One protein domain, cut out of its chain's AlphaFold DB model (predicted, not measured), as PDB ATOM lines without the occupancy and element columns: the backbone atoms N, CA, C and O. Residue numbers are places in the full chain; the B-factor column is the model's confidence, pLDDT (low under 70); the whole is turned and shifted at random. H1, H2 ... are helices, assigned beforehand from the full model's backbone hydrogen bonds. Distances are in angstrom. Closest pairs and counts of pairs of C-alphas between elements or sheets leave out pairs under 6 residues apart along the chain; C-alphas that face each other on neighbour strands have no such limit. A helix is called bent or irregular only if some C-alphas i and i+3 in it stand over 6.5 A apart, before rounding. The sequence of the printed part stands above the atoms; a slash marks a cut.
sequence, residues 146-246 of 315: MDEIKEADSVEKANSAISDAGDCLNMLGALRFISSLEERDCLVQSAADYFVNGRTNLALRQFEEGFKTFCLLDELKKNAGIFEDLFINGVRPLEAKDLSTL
ATOM      1  N   MET A 146     -46.557  -0.246  52.550       81.81
ATOM      2  CA  MET A 146     -47.869  -0.866  52.373       81.81
ATOM      3  C   MET A 146     -47.888  -2.340  52.780       81.81
ATOM      4  O   MET A 146     -48.926  -2.806  53.249       81.81
ATOM      5  N   ASP A 147     -46.775  -3.064  52.642       84.06
ATOM      6  CA  ASP A 147     -46.701  -4.475  53.026       84.06
ATOM      7  C   ASP A 147     -46.751  -4.622  54.548       84.06
ATOM      8  O   ASP A 147     -47.501  -5.448  55.061       84.06
ATOM      9  N   GLU A 148     -46.043  -3.770  55.292       85.44
ATOM     10  CA  GLU A 148     -46.077  -3.797  56.759       85.44
ATOM     11  C   GLU A 148     -47.465  -3.474  57.314       85.44
ATOM     12  O   GLU A 148     -47.952  -4.155  58.221       85.44
ATOM     13  N   ILE A 149     -48.136  -2.474  56.730       90.06
ATOM     14  CA  ILE A 149     -49.513  -2.130  57.090       90.06
ATOM     15  C   ILE A 149     -50.447  -3.289  56.738       90.06
ATOM     16  O   ILE A 149     -51.282  -3.647  57.561       90.06
ATOM     17  N   LYS A 150     -50.312  -3.901  55.558       91.19
ATOM     18  CA  LYS A 150     -51.174  -4.997  55.086       91.19
ATOM     19  C   LYS A 150     -51.008  -6.288  55.891       91.19
ATOM     20  O   LYS A 150     -51.997  -6.958  56.183       91.19
ATOM     21  N   GLU A 151     -49.781  -6.634  56.267       91.75
ATOM     22  CA  GLU A 151     -49.465  -7.856  57.019       91.75
ATOM     23  C   GLU A 151     -49.683  -7.696  58.538       91.75
ATOM     24  O   GLU A 151     -49.519  -8.646  59.309       91.75
ATOM     25  N   ALA A 152     -50.063  -6.503  59.009       93.00
ATOM     26  CA  ALA A 152     -50.373  -6.273  60.413       93.00
ATOM     27  C   ALA A 152     -51.651  -7.012  60.842       93.00
ATOM     28  O   ALA A 152     -52.741  -6.743  60.351       93.00
ATOM     29  N   ASP A 153     -51.531  -7.912  61.810       93.62
ATOM     30  CA  ASP A 153     -52.592  -8.784  62.323       93.62
ATOM     31  C   ASP A 153     -53.404  -8.173  63.477       93.62
ATOM     32  O   ASP A 153     -54.407  -8.747  63.906       93.62
ATOM     33  N   SER A 154     -53.010  -6.992  63.962       95.94
ATOM     34  CA  SER A 154     -53.749  -6.218  64.961       95.94
ATOM     35  C   SER A 154     -53.841  -4.739  64.586       95.94
ATOM     36  O   SER A 154     -53.015  -4.209  63.840       95.94
ATOM     37  N   VAL A 155     -54.854  -4.062  65.132       95.88
ATOM     38  CA  VAL A 155     -55.092  -2.629  64.905       95.88
ATOM     39  C   VAL A 155     -53.954  -1.785  65.484       95.88
ATOM     40  O   VAL A 155     -53.568  -0.779  64.896       95.88
ATOM     41  N   GLU A 156     -53.374  -2.195  66.609       95.38
ATOM     42  CA  GLU A 156     -52.240  -1.512  67.236       95.38
ATOM     43  C   GLU A 156     -50.997  -1.587  66.349       95.38
ATOM     44  O   GLU A 156     -50.358  -0.568  66.096       95.38
ATOM     45  N   LYS A 157     -50.688  -2.782  65.830       94.19
ATOM     46  CA  LYS A 157     -49.550  -2.996  64.932       94.19
ATOM     47  C   LYS A 157     -49.725  -2.228  63.623       94.19
ATOM     48  O   LYS A 157     -48.791  -1.572  63.175       94.19
ATOM     49  N   ALA A 158     -50.929  -2.251  63.057       94.00
ATOM     50  CA  ALA A 158     -51.247  -1.518  61.839       94.00
ATOM     51  C   ALA A 158     -51.124   0.000  62.034       94.00
ATOM     52  O   ALA A 158     -50.536   0.672  61.197       94.00
ATOM     53  N   ASN A 159     -51.613   0.550  63.151       94.88
ATOM     54  CA  ASN A 159     -51.470   1.979  63.441       94.88
ATOM     55  C   ASN A 159     -50.025   2.395  63.749       94.88
ATOM     56  O   ASN A 159     -49.652   3.518  63.421       94.88
ATOM     57  N   SER A 160     -49.211   1.509  64.336       93.62
ATOM     58  CA  SER A 160     -47.762   1.733  64.448       93.62
ATOM     59  C   SER A 160     -47.138   1.852  63.059       93.62
ATOM     60  O   SER A 160     -46.551   2.883  62.756       93.62
ATOM     61  N   ALA A 161     -47.379   0.872  62.182       90.94
ATOM     62  CA  ALA A 161     -46.865   0.883  60.812       90.94
ATOM     63  C   ALA A 161     -47.374   2.086  59.990       90.94
ATOM     64  O   ALA A 161     -46.634   2.661  59.203       90.94
ATOM     65  N   ILE A 162     -48.623   2.522  60.196       91.75
ATOM     66  CA  ILE A 162     -49.173   3.746  59.584       91.75
ATOM     67  C   ILE A 162     -48.434   4.995  60.073       91.75
ATOM     68  O   ILE A 162     -48.199   5.907  59.282       91.75
ATOM     69  N   SER A 163     -48.103   5.059  61.366       90.12
ATOM     70  CA  SER A 163     -47.331   6.168  61.931       90.12
ATOM     71  C   SER A 163     -45.920   6.202  61.350       90.12
ATOM     72  O   SER A 163     -45.445   7.279  60.996       90.12
ATOM     73  N   ASP A 164     -45.283   5.039  61.221       85.88
ATOM     74  CA  ASP A 164     -43.945   4.899  60.641       85.88
ATOM     75  C   ASP A 164     -43.957   5.265  59.142       85.88
ATOM     76  O   ASP A 164     -43.079   5.972  58.658       85.88
ATOM     77  N   ALA A 165     -45.025   4.906  58.422       85.81
ATOM     78  CA  ALA A 165     -45.264   5.266  57.020       85.81
ATOM     79  C   ALA A 165     -45.870   6.674  56.817       85.81
ATOM     80  O   ALA A 165     -46.402   6.968  55.738       85.81
ATOM     81  N   GLY A 166     -45.837   7.534  57.841       85.62
ATOM     82  CA  GLY A 166     -46.588   8.788  57.895       85.62
ATOM     83  C   GLY A 166     -46.319   9.728  56.719       85.62
ATOM     84  O   GLY A 166     -47.266  10.187  56.079       85.62
ATOM     85  N   ASP A 167     -45.049   9.972  56.392       80.50
ATOM     86  CA  ASP A 167     -44.657  10.891  55.314       80.50
ATOM     87  C   ASP A 167     -45.141  10.406  53.943       80.50
ATOM     88  O   ASP A 167     -45.727  11.172  53.170       80.50
ATOM     89  N   CYS A 168     -44.988   9.104  53.681       79.94
ATOM     90  CA  CYS A 168     -45.484   8.463  52.469       79.94
ATOM     91  C   CYS A 168     -47.010   8.588  52.385       79.94
ATOM     92  O   CYS A 168     -47.540   9.185  51.451       79.94
ATOM     93  N   LEU A 169     -47.744   8.123  53.398       83.75
ATOM     94  CA  LEU A 169     -49.209   8.168  53.399       83.75
ATOM     95  C   LEU A 169     -49.778   9.590  53.331       83.75
ATOM     96  O   LEU A 169     -50.854   9.790  52.760       83.75
ATOM     97  N   ASN A 170     -49.078  10.576  53.893       83.69
ATOM     98  CA  ASN A 170     -49.476  11.977  53.824       83.69
ATOM     99  C   ASN A 170     -49.357  12.513  52.391       83.69
ATOM    100  O   ASN A 170     -50.289  13.147  51.895       83.69
ATOM    101  N   MET A 171     -48.269  12.180  51.685       81.38
ATOM    102  CA  MET A 171     -48.096  12.501  50.261       81.38
ATOM    103  C   MET A 171     -49.201  11.877  49.393       81.38
ATOM    104  O   MET A 171     -49.704  12.512  48.464       81.38
ATOM    105  N   LEU A 172     -49.607  10.647  49.712       82.00
ATOM    106  CA  LEU A 172     -50.668   9.923  49.001       82.00
ATOM    107  C   LEU A 172     -52.080  10.425  49.350       82.00
ATOM    108  O   LEU A 172     -53.053  10.005  48.723       82.00
ATOM    109  N   GLY A 173     -52.221  11.288  50.363       84.19
ATOM    110  CA  GLY A 173     -53.522  11.707  50.892       84.19
ATOM    111  C   GLY A 173     -54.301  10.574  51.574       84.19
ATOM    112  O   GLY A 173     -55.525  10.649  51.690       84.19
ATOM    113  N   ALA A 174     -53.608   9.518  52.005       86.56
ATOM    114  CA  ALA A 174     -54.186   8.312  52.595       86.56
ATOM    115  C   ALA A 174     -53.943   8.195  54.112       86.56
ATOM    116  O   ALA A 174     -54.476   7.272  54.734       86.56
ATOM    117  N   LEU A 175     -53.166   9.109  54.711       89.81
ATOM    118  CA  LEU A 175     -52.833   9.093  56.138       89.81
ATOM    119  C   LEU A 175     -54.084   9.233  57.013       89.81
ATOM    120  O   LEU A 175     -54.765  10.260  57.006       89.81
ATOM    121  N   ARG A 176     -54.364   8.195  57.803       91.44
ATOM    122  CA  ARG A 176     -55.446   8.159  58.793       91.44
ATOM    123  C   ARG A 176     -55.189   7.072  59.824       91.44
ATOM    124  O   ARG A 176     -54.609   6.044  59.502       91.44
ATOM    125  N   PHE A 177     -55.683   7.285  61.038       92.25
ATOM    126  CA  PHE A 177     -55.762   6.229  62.041       92.25
ATOM    127  C   PHE A 177     -56.896   5.263  61.688       92.25
ATOM    128  O   PHE A 177     -57.939   5.699  61.192       92.25
ATOM    129  N   ILE A 178     -56.705   3.979  61.972       95.00
ATOM    130  CA  ILE A 178     -57.701   2.938  61.708       95.00
ATOM    131  C   ILE A 178     -58.248   2.343  63.006       95.00
ATOM    132  O   ILE A 178     -57.543   2.223  64.009       95.00
ATOM    133  N   SER A 179     -59.512   1.935  62.976       94.75
ATOM    134  CA  SER A 179     -60.215   1.300  64.100       94.75
ATOM    135  C   SER A 179     -60.517  -0.182  63.855       94.75
ATOM    136  O   SER A 179     -60.972  -0.879  64.761       94.75
ATOM    137  N   SER A 180     -60.280  -0.678  62.639       95.69
ATOM    138  CA  SER A 180     -60.512  -2.070  62.251       95.69
ATOM    139  C   SER A 180     -59.519  -2.531  61.180       95.69
ATOM    140  O   SER A 180     -58.945  -1.718  60.458       95.69
ATOM    141  N   LEU A 181     -59.338  -3.848  61.041       94.38
ATOM    142  CA  LEU A 181     -58.523  -4.418  59.957       94.38
ATOM    143  C   LEU A 181     -59.182  -4.264  58.574       94.38
ATOM    144  O   LEU A 181     -58.500  -4.316  57.562       94.38
ATOM    145  N   GLU A 182     -60.490  -4.015  58.509       95.31
ATOM    146  CA  GLU A 182     -61.155  -3.670  57.248       95.31
ATOM    147  C   GLU A 182     -60.749  -2.262  56.780       95.31
ATOM    148  O   GLU A 182     -60.465  -2.039  55.603       95.31
ATOM    149  N   GLU A 183     -60.633  -1.310  57.712       94.50
ATOM    150  CA  GLU A 183     -60.131   0.036  57.420       94.50
ATOM    151  C   GLU A 183     -58.652   0.037  57.007       94.50
ATOM    152  O   GLU A 183     -58.269   0.839  56.152       94.50
ATOM    153  N   ARG A 184     -57.839  -0.879  57.551       94.25
ATOM    154  CA  ARG A 184     -56.459  -1.141  57.096       94.25
ATOM    155  C   ARG A 184     -56.435  -1.494  55.611       94.25
ATOM    156  O   ARG A 184     -55.701  -0.872  54.850       94.25
ATOM    157  N   ASP A 185     -57.263  -2.450  55.195       93.56
ATOM    158  CA  ASP A 185     -57.317  -2.903  53.802       93.56
ATOM    159  C   ASP A 185     -57.821  -1.794  52.879       93.56
ATOM    160  O   ASP A 185     -57.264  -1.576  51.804       93.56
ATOM    161  N   CYS A 186     -58.809  -1.017  53.328       92.94
ATOM    162  CA  CYS A 186     -59.277   0.162  52.602       92.94
ATOM    163  C   CYS A 186     -58.182   1.231  52.455       92.94
ATOM    164  O   CYS A 186     -58.101   1.896  51.419       92.94
ATOM    165  N   LEU A 187     -57.346   1.426  53.480       92.88
ATOM    166  CA  LEU A 187     -56.212   2.350  53.443       92.88
ATOM    167  C   LEU A 187     -55.158   1.888  52.441       92.88
ATOM    168  O   LEU A 187     -54.799   2.673  51.563       92.88
ATOM    169  N   VAL A 188     -54.738   0.625  52.521       90.94
ATOM    170  CA  VAL A 188     -53.779   0.025  51.580       90.94
ATOM    171  C   VAL A 188     -54.315   0.097  50.148       90.94
ATOM    172  O   VAL A 188     -53.587   0.496  49.242       90.94
ATOM    173  N   GLN A 189     -55.603  -0.188  49.939       88.88
ATOM    174  CA  GLN A 189     -56.237  -0.061  48.627       88.88
ATOM    175  C   GLN A 189     -56.243   1.389  48.130       88.88
ATOM    176  O   GLN A 189     -55.932   1.633  46.971       88.88
ATOM    177  N   SER A 190     -56.543   2.362  48.998       87.81
ATOM    178  CA  SER A 190     -56.528   3.786  48.622       87.81
ATOM    179  C   SER A 190     -55.127   4.245  48.205       87.81
ATOM    180  O   SER A 190     -54.980   4.999  47.245       87.81
ATOM    181  N   ALA A 191     -54.093   3.775  48.908       85.50
ATOM    182  CA  ALA A 191     -52.705   4.038  48.552       85.50
ATOM    183  C   ALA A 191     -52.333   3.384  47.208       85.50
ATOM    184  O   ALA A 191     -51.776   4.050  46.336       85.50
ATOM    185  N   ALA A 192     -52.706   2.117  46.995       84.00
ATOM    186  CA  ALA A 192     -52.493   1.420  45.724       84.00
ATOM    187  C   ALA A 192     -53.210   2.119  44.553       84.00
ATOM    188  O   ALA A 192     -52.617   2.333  43.494       84.00
ATOM    189  N   ASP A 193     -54.455   2.550  44.760       83.31
ATOM    190  CA  ASP A 193     -55.232   3.294  43.771       83.31
ATOM    191  C   ASP A 193     -54.582   4.638  43.434       83.31
ATOM    192  O   ASP A 193     -54.582   5.038  42.273       83.31
ATOM    193  N   TYR A 194     -53.981   5.339  44.396       81.56
ATOM    194  CA  TYR A 194     -53.240   6.564  44.096       81.56
ATOM    195  C   TYR A 194     -52.059   6.298  43.143       81.56
ATOM    196  O   TYR A 194     -51.861   7.045  42.179       81.56
ATOM    197  N   PHE A 195     -51.288   5.229  43.356       72.19
ATOM    198  CA  PHE A 195     -50.153   4.912  42.484       72.19
ATOM    199  C   PHE A 195     -50.604   4.457  41.089       72.19
ATOM    200  O   PHE A 195     -50.097   4.958  40.084       72.19
ATOM    201  N   VAL A 196     -51.588   3.557  41.020       73.62
ATOM    202  CA  VAL A 196     -52.027   2.925  39.763       73.62
ATOM    203  C   VAL A 196     -53.034   3.783  38.989       73.62
ATOM    204  O   VAL A 196     -52.991   3.859  37.766       73.62
ATOM    205  N   ASN A 197     -53.957   4.452  39.673       72.62
ATOM    206  CA  ASN A 197     -55.008   5.256  39.039       72.62
ATOM    207  C   ASN A 197     -54.757   6.763  39.140       72.62
ATOM    208  O   ASN A 197     -55.359   7.526  38.386       72.62
ATOM    209  N   GLY A 198     -53.895   7.216  40.047       72.69
ATOM    210  CA  GLY A 198     -53.479   8.616  40.118       72.69
ATOM    211  C   GLY A 198     -52.301   8.889  39.189       72.69
ATOM    212  O   GLY A 198     -52.457   9.542  38.158       72.69
ATOM    213  N   ARG A 199     -51.116   8.375  39.544       73.62
ATOM    214  CA  ARG A 199     -49.855   8.740  38.874       73.62
ATOM    215  C   ARG A 199     -49.757   8.242  37.435       73.62
ATOM    216  O   ARG A 199     -49.409   9.013  36.545       73.62
ATOM    217  N   THR A 200     -50.067   6.973  37.186       76.00
ATOM    218  CA  THR A 200     -49.857   6.373  35.856       76.00
ATOM    219  C   THR A 200     -51.044   6.563  34.914       76.00
ATOM    220  O   THR A 200     -50.914   6.347  33.712       76.00
ATOM    221  N   ASN A 201     -52.193   7.028  35.410       78.88
ATOM    222  CA  ASN A 201     -53.425   7.071  34.624       78.88
ATOM    223  C   ASN A 201     -53.377   8.071  33.469       78.88
ATOM    224  O   ASN A 201     -53.877   7.759  32.393       78.88
ATOM    225  N   LEU A 202     -52.762   9.245  33.652       79.75
ATOM    226  CA  LEU A 202     -52.631  10.213  32.559       79.75
ATOM    227  C   LEU A 202     -51.749   9.660  31.435       79.75
ATOM    228  O   LEU A 202     -52.153   9.687  30.274       79.75
ATOM    229  N   ALA A 203     -50.585   9.109  31.789       82.69
ATOM    230  CA  ALA A 203     -49.683   8.477  30.833       82.69
ATOM    231  C   ALA A 203     -50.363   7.291  30.129       82.69
ATOM    232  O   ALA A 203     -50.297   7.177  28.907       82.69
ATOM    233  N   LEU A 204     -51.094   6.460  30.878       83.12
ATOM    234  CA  LEU A 204     -51.848   5.335  30.330       83.12
ATOM    235  C   LEU A 204     -52.940   5.798  29.359       83.12
ATOM    236  O   LEU A 204     -53.071   5.221  28.286       83.12
ATOM    237  N   ARG A 205     -53.695   6.855  29.680       85.50
ATOM    238  CA  ARG A 205     -54.716   7.400  28.770       85.50
ATOM    239  C   ARG A 205     -54.106   7.951  27.491       85.50
ATOM    240  O   ARG A 205     -54.625   7.672  26.418       85.50
ATOM    241  N   GLN A 206     -53.008   8.694  27.588       88.75
ATOM    242  CA  GLN A 206     -52.297   9.206  26.412       88.75
ATOM    243  C   GLN A 206     -51.770   8.064  25.541       88.75
ATOM    244  O   GLN A 206     -51.873   8.106  24.316       88.75
ATOM    245  N   PHE A 207     -51.259   7.011  26.175       85.75
ATOM    246  CA  PHE A 207     -50.838   5.793  25.498       85.75
ATOM    247  C   PHE A 207     -52.019   5.112  24.789       85.75
ATOM    248  O   PHE A 207     -51.938   4.839  23.590       85.75
ATOM    249  N   GLU A 208     -53.153   4.923  25.475       88.31
ATOM    250  CA  GLU A 208     -54.385   4.387  24.879       88.31
ATOM    251  C   GLU A 208     -54.890   5.246  23.705       88.31
ATOM    252  O   GLU A 208     -55.272   4.699  22.668       88.31
ATOM    253  N   GLU A 209     -54.870   6.575  23.825       90.00
ATOM    254  CA  GLU A 209     -55.249   7.511  22.758       90.00
ATOM    255  C   GLU A 209     -54.318   7.417  21.543       90.00
ATOM    256  O   GLU A 209     -54.789   7.446  20.399       90.00
ATOM    257  N   GLY A 210     -53.018   7.223  21.772       92.06
ATOM    258  CA  GLY A 210     -52.048   6.926  20.722       92.06
ATOM    259  C   GLY A 210     -52.450   5.683  19.927       92.06
ATOM    260  O   GLY A 210     -52.666   5.762  18.716       92.06
ATOM    261  N   PHE A 211     -52.664   4.547  20.599       86.81
ATOM    262  CA  PHE A 211     -53.104   3.311  19.928       86.81
ATOM    263  C   PHE A 211     -54.474   3.427  19.276       86.81
ATOM    264  O   PHE A 211     -54.715   2.809  18.236       86.81
ATOM    265  N   LYS A 212     -55.374   4.220  19.859       90.56
ATOM    266  CA  LYS A 212     -56.681   4.500  19.269       90.56
ATOM    267  C   LYS A 212     -56.541   5.266  17.955       90.56
ATOM    268  O   LYS A 212     -57.236   4.940  16.998       90.56
ATOM    269  N   THR A 213     -55.613   6.219  17.882       91.25
ATOM    270  CA  THR A 213     -55.294   6.972  16.655       91.25
ATOM    271  C   THR A 213     -54.721   6.060  15.570       91.25
ATOM    272  O   THR A 213     -55.065   6.198  14.399       91.25
ATOM    273  N   PHE A 214     -53.917   5.067  15.955       86.31
ATOM    274  CA  PHE A 214     -53.414   4.036  15.042       86.31
ATOM    275  C   PHE A 214     -54.418   2.909  14.749       86.31
ATOM    276  O   PHE A 214     -54.060   1.940  14.082       86.31
ATOM    277  N   CYS A 215     -55.663   3.008  15.239       87.75
ATOM    278  CA  CYS A 215     -56.694   1.970  15.123       87.75
ATOM    279  C   CYS A 215     -56.236   0.583  15.620       87.75
ATOM    280  O   CYS A 215     -56.748  -0.440  15.172       87.75
ATOM    281  N   LEU A 216     -55.267   0.545  16.537       88.69
ATOM    282  CA  LEU A 216     -54.639  -0.681  17.030       88.69
ATOM    283  C   LEU A 216     -55.126  -1.058  18.436       88.69
ATOM    284  O   LEU A 216     -54.949  -2.196  18.854       88.69
ATOM    285  N   LEU A 217     -55.775  -0.137  19.158       87.06
ATOM    286  CA  LEU A 217     -56.200  -0.355  20.547       87.06
ATOM    287  C   LEU A 217     -57.119  -1.578  20.712       87.06
ATOM    288  O   LEU A 217     -56.926  -2.369  21.634       87.06
ATOM    289  N   ASP A 218     -58.098  -1.751  19.821       89.12
ATOM    290  CA  ASP A 218     -59.042  -2.872  19.896       89.12
ATOM    291  C   ASP A 218     -58.359  -4.211  19.580       89.12
ATOM    292  O   ASP A 218     -58.614  -5.216  20.246       89.12
ATOM    293  N   GLU A 219     -57.444  -4.226  18.606       86.62
ATOM    294  CA  GLU A 219     -56.697  -5.431  18.226       86.62
ATOM    295  C   GLU A 219     -55.674  -5.823  19.302       86.62
ATOM    296  O   GLU A 219     -55.490  -7.011  19.576       86.62
ATOM    297  N   LEU A 220     -55.071  -4.830  19.964       86.25
ATOM    298  CA  LEU A 220     -54.173  -5.009  21.104       86.25
ATOM    299  C   LEU A 220     -54.913  -5.609  22.304       86.25
ATOM    300  O   LEU A 220     -54.449  -6.590  22.877       86.25
ATOM    301  N   LYS A 221     -56.106  -5.094  22.640       86.75
ATOM    302  CA  LYS A 221     -56.946  -5.646  23.722       86.75
ATOM    303  C   LYS A 221     -57.444  -7.059  23.409       86.75
ATOM    304  O   LYS A 221     -57.546  -7.890  24.308       86.75
ATOM    305  N   LYS A 222     -57.742  -7.347  22.141       90.81
ATOM    306  CA  LYS A 222     -58.224  -8.660  21.693       90.81
ATOM    307  C   LYS A 222     -57.130  -9.729  21.666       90.81
ATOM    308  O   LYS A 222     -57.433 -10.894  21.907       90.81
ATOM    309  N   ASN A 223     -55.883  -9.348  21.389       86.25
ATOM    310  CA  ASN A 223     -54.762 -10.278  21.225       86.25
ATOM    311  C   ASN A 223     -53.586  -9.939  22.154       86.25
ATOM    312  O   ASN A 223     -52.435  -9.951  21.718       86.25
ATOM    313  N   ALA A 224     -53.867  -9.645  23.426       83.62
ATOM    314  CA  ALA A 224     -52.866  -9.174  24.387       83.62
ATOM    315  C   ALA A 224     -51.600 -10.051  24.441       83.62
ATOM    316  O   ALA A 224     -50.501  -9.511  24.421       83.62
ATOM    317  N   GLY A 225     -51.736 -11.382  24.395       79.19
ATOM    318  CA  GLY A 225     -50.591 -12.304  24.452       79.19
ATOM    319  C   GLY A 225     -49.630 -12.236  23.254       79.19
ATOM    320  O   GLY A 225     -48.479 -12.617  23.385       79.19
ATOM    321  N   ILE A 226     -50.058 -11.734  22.087       82.25
ATOM    322  CA  ILE A 226     -49.148 -11.532  20.937       82.25
ATOM    323  C   ILE A 226     -48.325 -10.257  21.131       82.25
ATOM    324  O   ILE A 226     -47.164 -10.179  20.739       82.25
ATOM    325  N   PHE A 227     -48.959  -9.236  21.704       77.38
ATOM    326  CA  PHE A 227     -48.332  -7.950  21.975       77.38
ATOM    327  C   PHE A 227     -47.514  -7.962  23.269       77.38
ATOM    328  O   PHE A 227     -46.713  -7.055  23.470       77.38
ATOM    329  N   GLU A 228     -47.689  -8.976  24.117       78.69
ATOM    330  CA  GLU A 228     -46.945  -9.155  25.360       78.69
ATOM    331  C   GLU A 228     -45.443  -9.102  25.100       78.69
ATOM    332  O   GLU A 228     -44.817  -8.169  25.579       78.69
ATOM    333  N   ASP A 229     -44.909  -9.952  24.219       72.50
ATOM    334  CA  ASP A 229     -43.483  -9.952  23.848       72.50
ATOM    335  C   ASP A 229     -42.993  -8.623  23.235       72.50
ATOM    336  O   ASP A 229     -41.798  -8.326  23.249       72.50
ATOM    337  N   LEU A 230     -43.897  -7.826  22.649       73.69
ATOM    338  CA  LEU A 230     -43.559  -6.544  22.024       73.69
ATOM    339  C   LEU A 230     -43.438  -5.408  23.052       73.69
ATOM    340  O   LEU A 230     -42.588  -4.532  22.889       73.69
ATOM    341  N   PHE A 231     -44.310  -5.383  24.063       74.50
ATOM    342  CA  PHE A 231     -44.367  -4.307  25.068       74.50
ATOM    343  C   PHE A 231     -43.662  -4.664  26.365       74.50
ATOM    344  O   PHE A 231     -43.032  -3.819  26.998       74.50
ATOM    345  N   ILE A 232     -43.801  -5.914  26.767       76.62
ATOM    346  CA  ILE A 232     -43.163  -6.496  27.925       76.62
ATOM    347  C   ILE A 232     -42.021  -7.293  27.325       76.62
ATOM    348  O   ILE A 232     -42.231  -8.339  26.724       76.62
ATOM    349  N   ASN A 233     -40.802  -6.768  27.426       63.69
ATOM    350  CA  ASN A 233     -39.616  -7.549  27.104       63.69
ATOM    351  C   ASN A 233     -39.645  -8.733  28.073       63.69
ATOM    352  O   ASN A 233     -39.264  -8.570  29.233       63.69
ATOM    353  N   GLY A 234     -40.230  -9.854  27.640       58.56
ATOM    354  CA  GLY A 234     -40.515 -10.999  28.487       58.56
ATOM    355  C   GLY A 234     -39.200 -11.395  29.109       58.56
ATOM    356  O   GLY A 234     -38.296 -11.847  28.402       58.56
ATOM    357  N   VAL A 235     -39.041 -11.100  30.401       60.31
ATOM    358  CA  VAL A 235     -37.800 -11.385  31.102       60.31
ATOM    359  C   VAL A 235     -37.690 -12.890  31.044       60.31
ATOM    360  O   VAL A 235     -38.428 -13.595  31.729       60.31
ATOM    361  N   ARG A 236     -36.829 -13.387  30.150       68.50
ATOM    362  CA  ARG A 236     -36.540 -14.809  30.081       68.50
ATOM    363  C   ARG A 236     -36.110 -15.193  31.498       68.50
ATOM    364  O   ARG A 236     -35.163 -14.576  31.996       68.50
ATOM    365  N   PRO A 237     -36.796 -16.149  32.146       68.88
ATOM    366  CA  PRO A 237     -36.391 -16.611  33.460       68.88
ATOM    367  C   PRO A 237     -34.911 -16.978  33.414       68.88
ATOM    368  O   PRO A 237     -34.469 -17.630  32.469       68.88
ATOM    369  N   LEU A 238     -34.139 -16.492  34.384       72.88
ATOM    370  CA  LEU A 238     -32.711 -16.770  34.437       72.88
ATOM    371  C   LEU A 238     -32.519 -18.268  34.687       72.88
ATOM    372  O   LEU A 238     -32.772 -18.746  35.793       72.88
ATOM    373  N   GLU A 239     -32.095 -19.004  33.664       82.94
ATOM    374  CA  GLU A 239     -31.925 -20.452  33.758       82.94
ATOM    375  C   GLU A 239     -30.645 -20.775  34.550       82.94
ATOM    376  O   GLU A 239     -29.662 -20.017  34.522       82.94
ATOM    377  N   ALA A 240     -30.588 -21.934  35.220       82.44
ATOM    378  CA  ALA A 240     -29.401 -22.354  35.973       82.44
ATOM    379  C   ALA A 240     -28.147 -22.372  35.091       82.44
ATOM    380  O   ALA A 240     -27.045 -22.057  35.548       82.44
ATOM    381  N   LYS A 241     -28.313 -22.711  33.806       82.69
ATOM    382  CA  LYS A 241     -27.225 -22.693  32.824       82.69
ATOM    383  C   LYS A 241     -26.680 -21.275  32.623       82.69
ATOM    384  O   LYS A 241     -25.463 -21.114  32.608       82.69
ATOM    385  N   ASP A 242     -27.548 -20.268  32.538       82.25
ATOM    386  CA  ASP A 242     -27.162 -18.888  32.257       82.25
ATOM    387  C   ASP A 242     -26.354 -18.361  33.440       82.25
ATOM    388  O   ASP A 242     -25.211 -17.930  33.279       82.25
ATOM    389  N   LEU A 243     -26.868 -18.554  34.659       81.25
ATOM    390  CA  LEU A 243     -26.161 -18.172  35.878       81.25
ATOM    391  C   LEU A 243     -24.862 -18.971  36.068       81.25
ATOM    392  O   LEU A 243     -23.858 -18.407  36.494       81.25
ATOM    393  N   SER A 244     -24.817 -20.248  35.672       81.56
ATOM    394  CA  SER A 244     -23.582 -21.043  35.727       81.56
ATOM    395  C   SER A 244     -22.469 -20.522  34.813       81.56
ATOM    396  O   SER A 244     -21.296 -20.729  35.119       81.56
ATOM    397  N   THR A 245     -22.822 -19.847  33.713       81.69
ATOM    398  CA  THR A 245     -21.850 -19.275  32.767       81.69
ATOM    399  C   THR A 245     -21.308 -17.916  33.195       81.69
ATOM    400  O   THR A 245     -20.249 -17.519  32.715       81.69
ATOM    401  N   LEU A 246     -21.986 -17.226  34.117       81.00
ATOM    402  CA  LEU A 246     -21.542 -15.929  34.639       81.00
ATOM    403  C   LEU A 246     -20.354 -16.048  35.603       81.00
ATOM    404  O   LEU A 246     -19.643 -15.069  35.813       81.00
TER     405      LEU A 246
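AT A GLANCE: This is residues 146 to 246 of the 315 residues of an uncharacterized protein of Anabarilius grahami (UniProt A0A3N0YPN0). Two helices, H4 and H5, follow each other end to end with a clear change of direction at their link, making a long bent spine; the small helices H1, H2 and H3 cluster about H4, H6 makes a corner with the far end of H5, and residues 229 to 246, with H8 at their tip, stick out as a free arm. The printed part has 101 residues, is all helix, with eight named helices in the order H1 to H8 and no named strand. It is extended, with a radius of gyration of the C-alphas of 20.1 A, and flat, spanning 49 by 46 by 22 A.

IN THESE COORDINATES: Find C-alpha 181 at (-58.523, -4.418, 59.957); from there H4, residues 181 to 199, runs 26.3 A. H5, residues 201 to 213, runs 18.1 A. Before them look for H1, residues 146 to 150, H2, 155 to 164, which is 14.1 A long, and H3, 166 to 171. After them come H6, residues 217 to 222, H7, 224 to 231, and H8, 240 to 246, which ends at C-alpha 246 (-21.542, -15.929, 34.639). H7 is only just irregular: C-alphas 226 and 229 are 6.6 A apart.

HOW THE PARTS SIT: Look first at H4, which touches H1 with residues 184 to 191 alone; the closest C-alphas, Met 146 and Val 188, are 6.0 A apart. H1 touches H2, closest at C-alphas 149 and 158, 5.1 A. H3 is close to H4 but not clearly touching, C-alphas 169 and 191 being 7.3 A apart. H4 and H5 meet only through their link. H5 and H6 only just touch, only at the corner, with 3 pairs of C-alphas within 8 A, closest at 211 and 217, 4.8 A; they are about perpendicular at 86 degrees. H6 and H7 are close but not clearly touching, C-alphas 220 and 227 being 6.6 A apart. H7 and H8 are apart. Every O i to N i+4 pair is within hydrogen-bond range in H1, H2, H3, H5, H6 and H8; in H4 it is 14 of 15, in H7 2 of 4.

THE WHOLE: The C-alphas farthest apart, Ser 179 and Thr 245, are 53.6 A apart. The printed part has no cut and no long link. Look for pLDDT under 70 at residues 233 to 237.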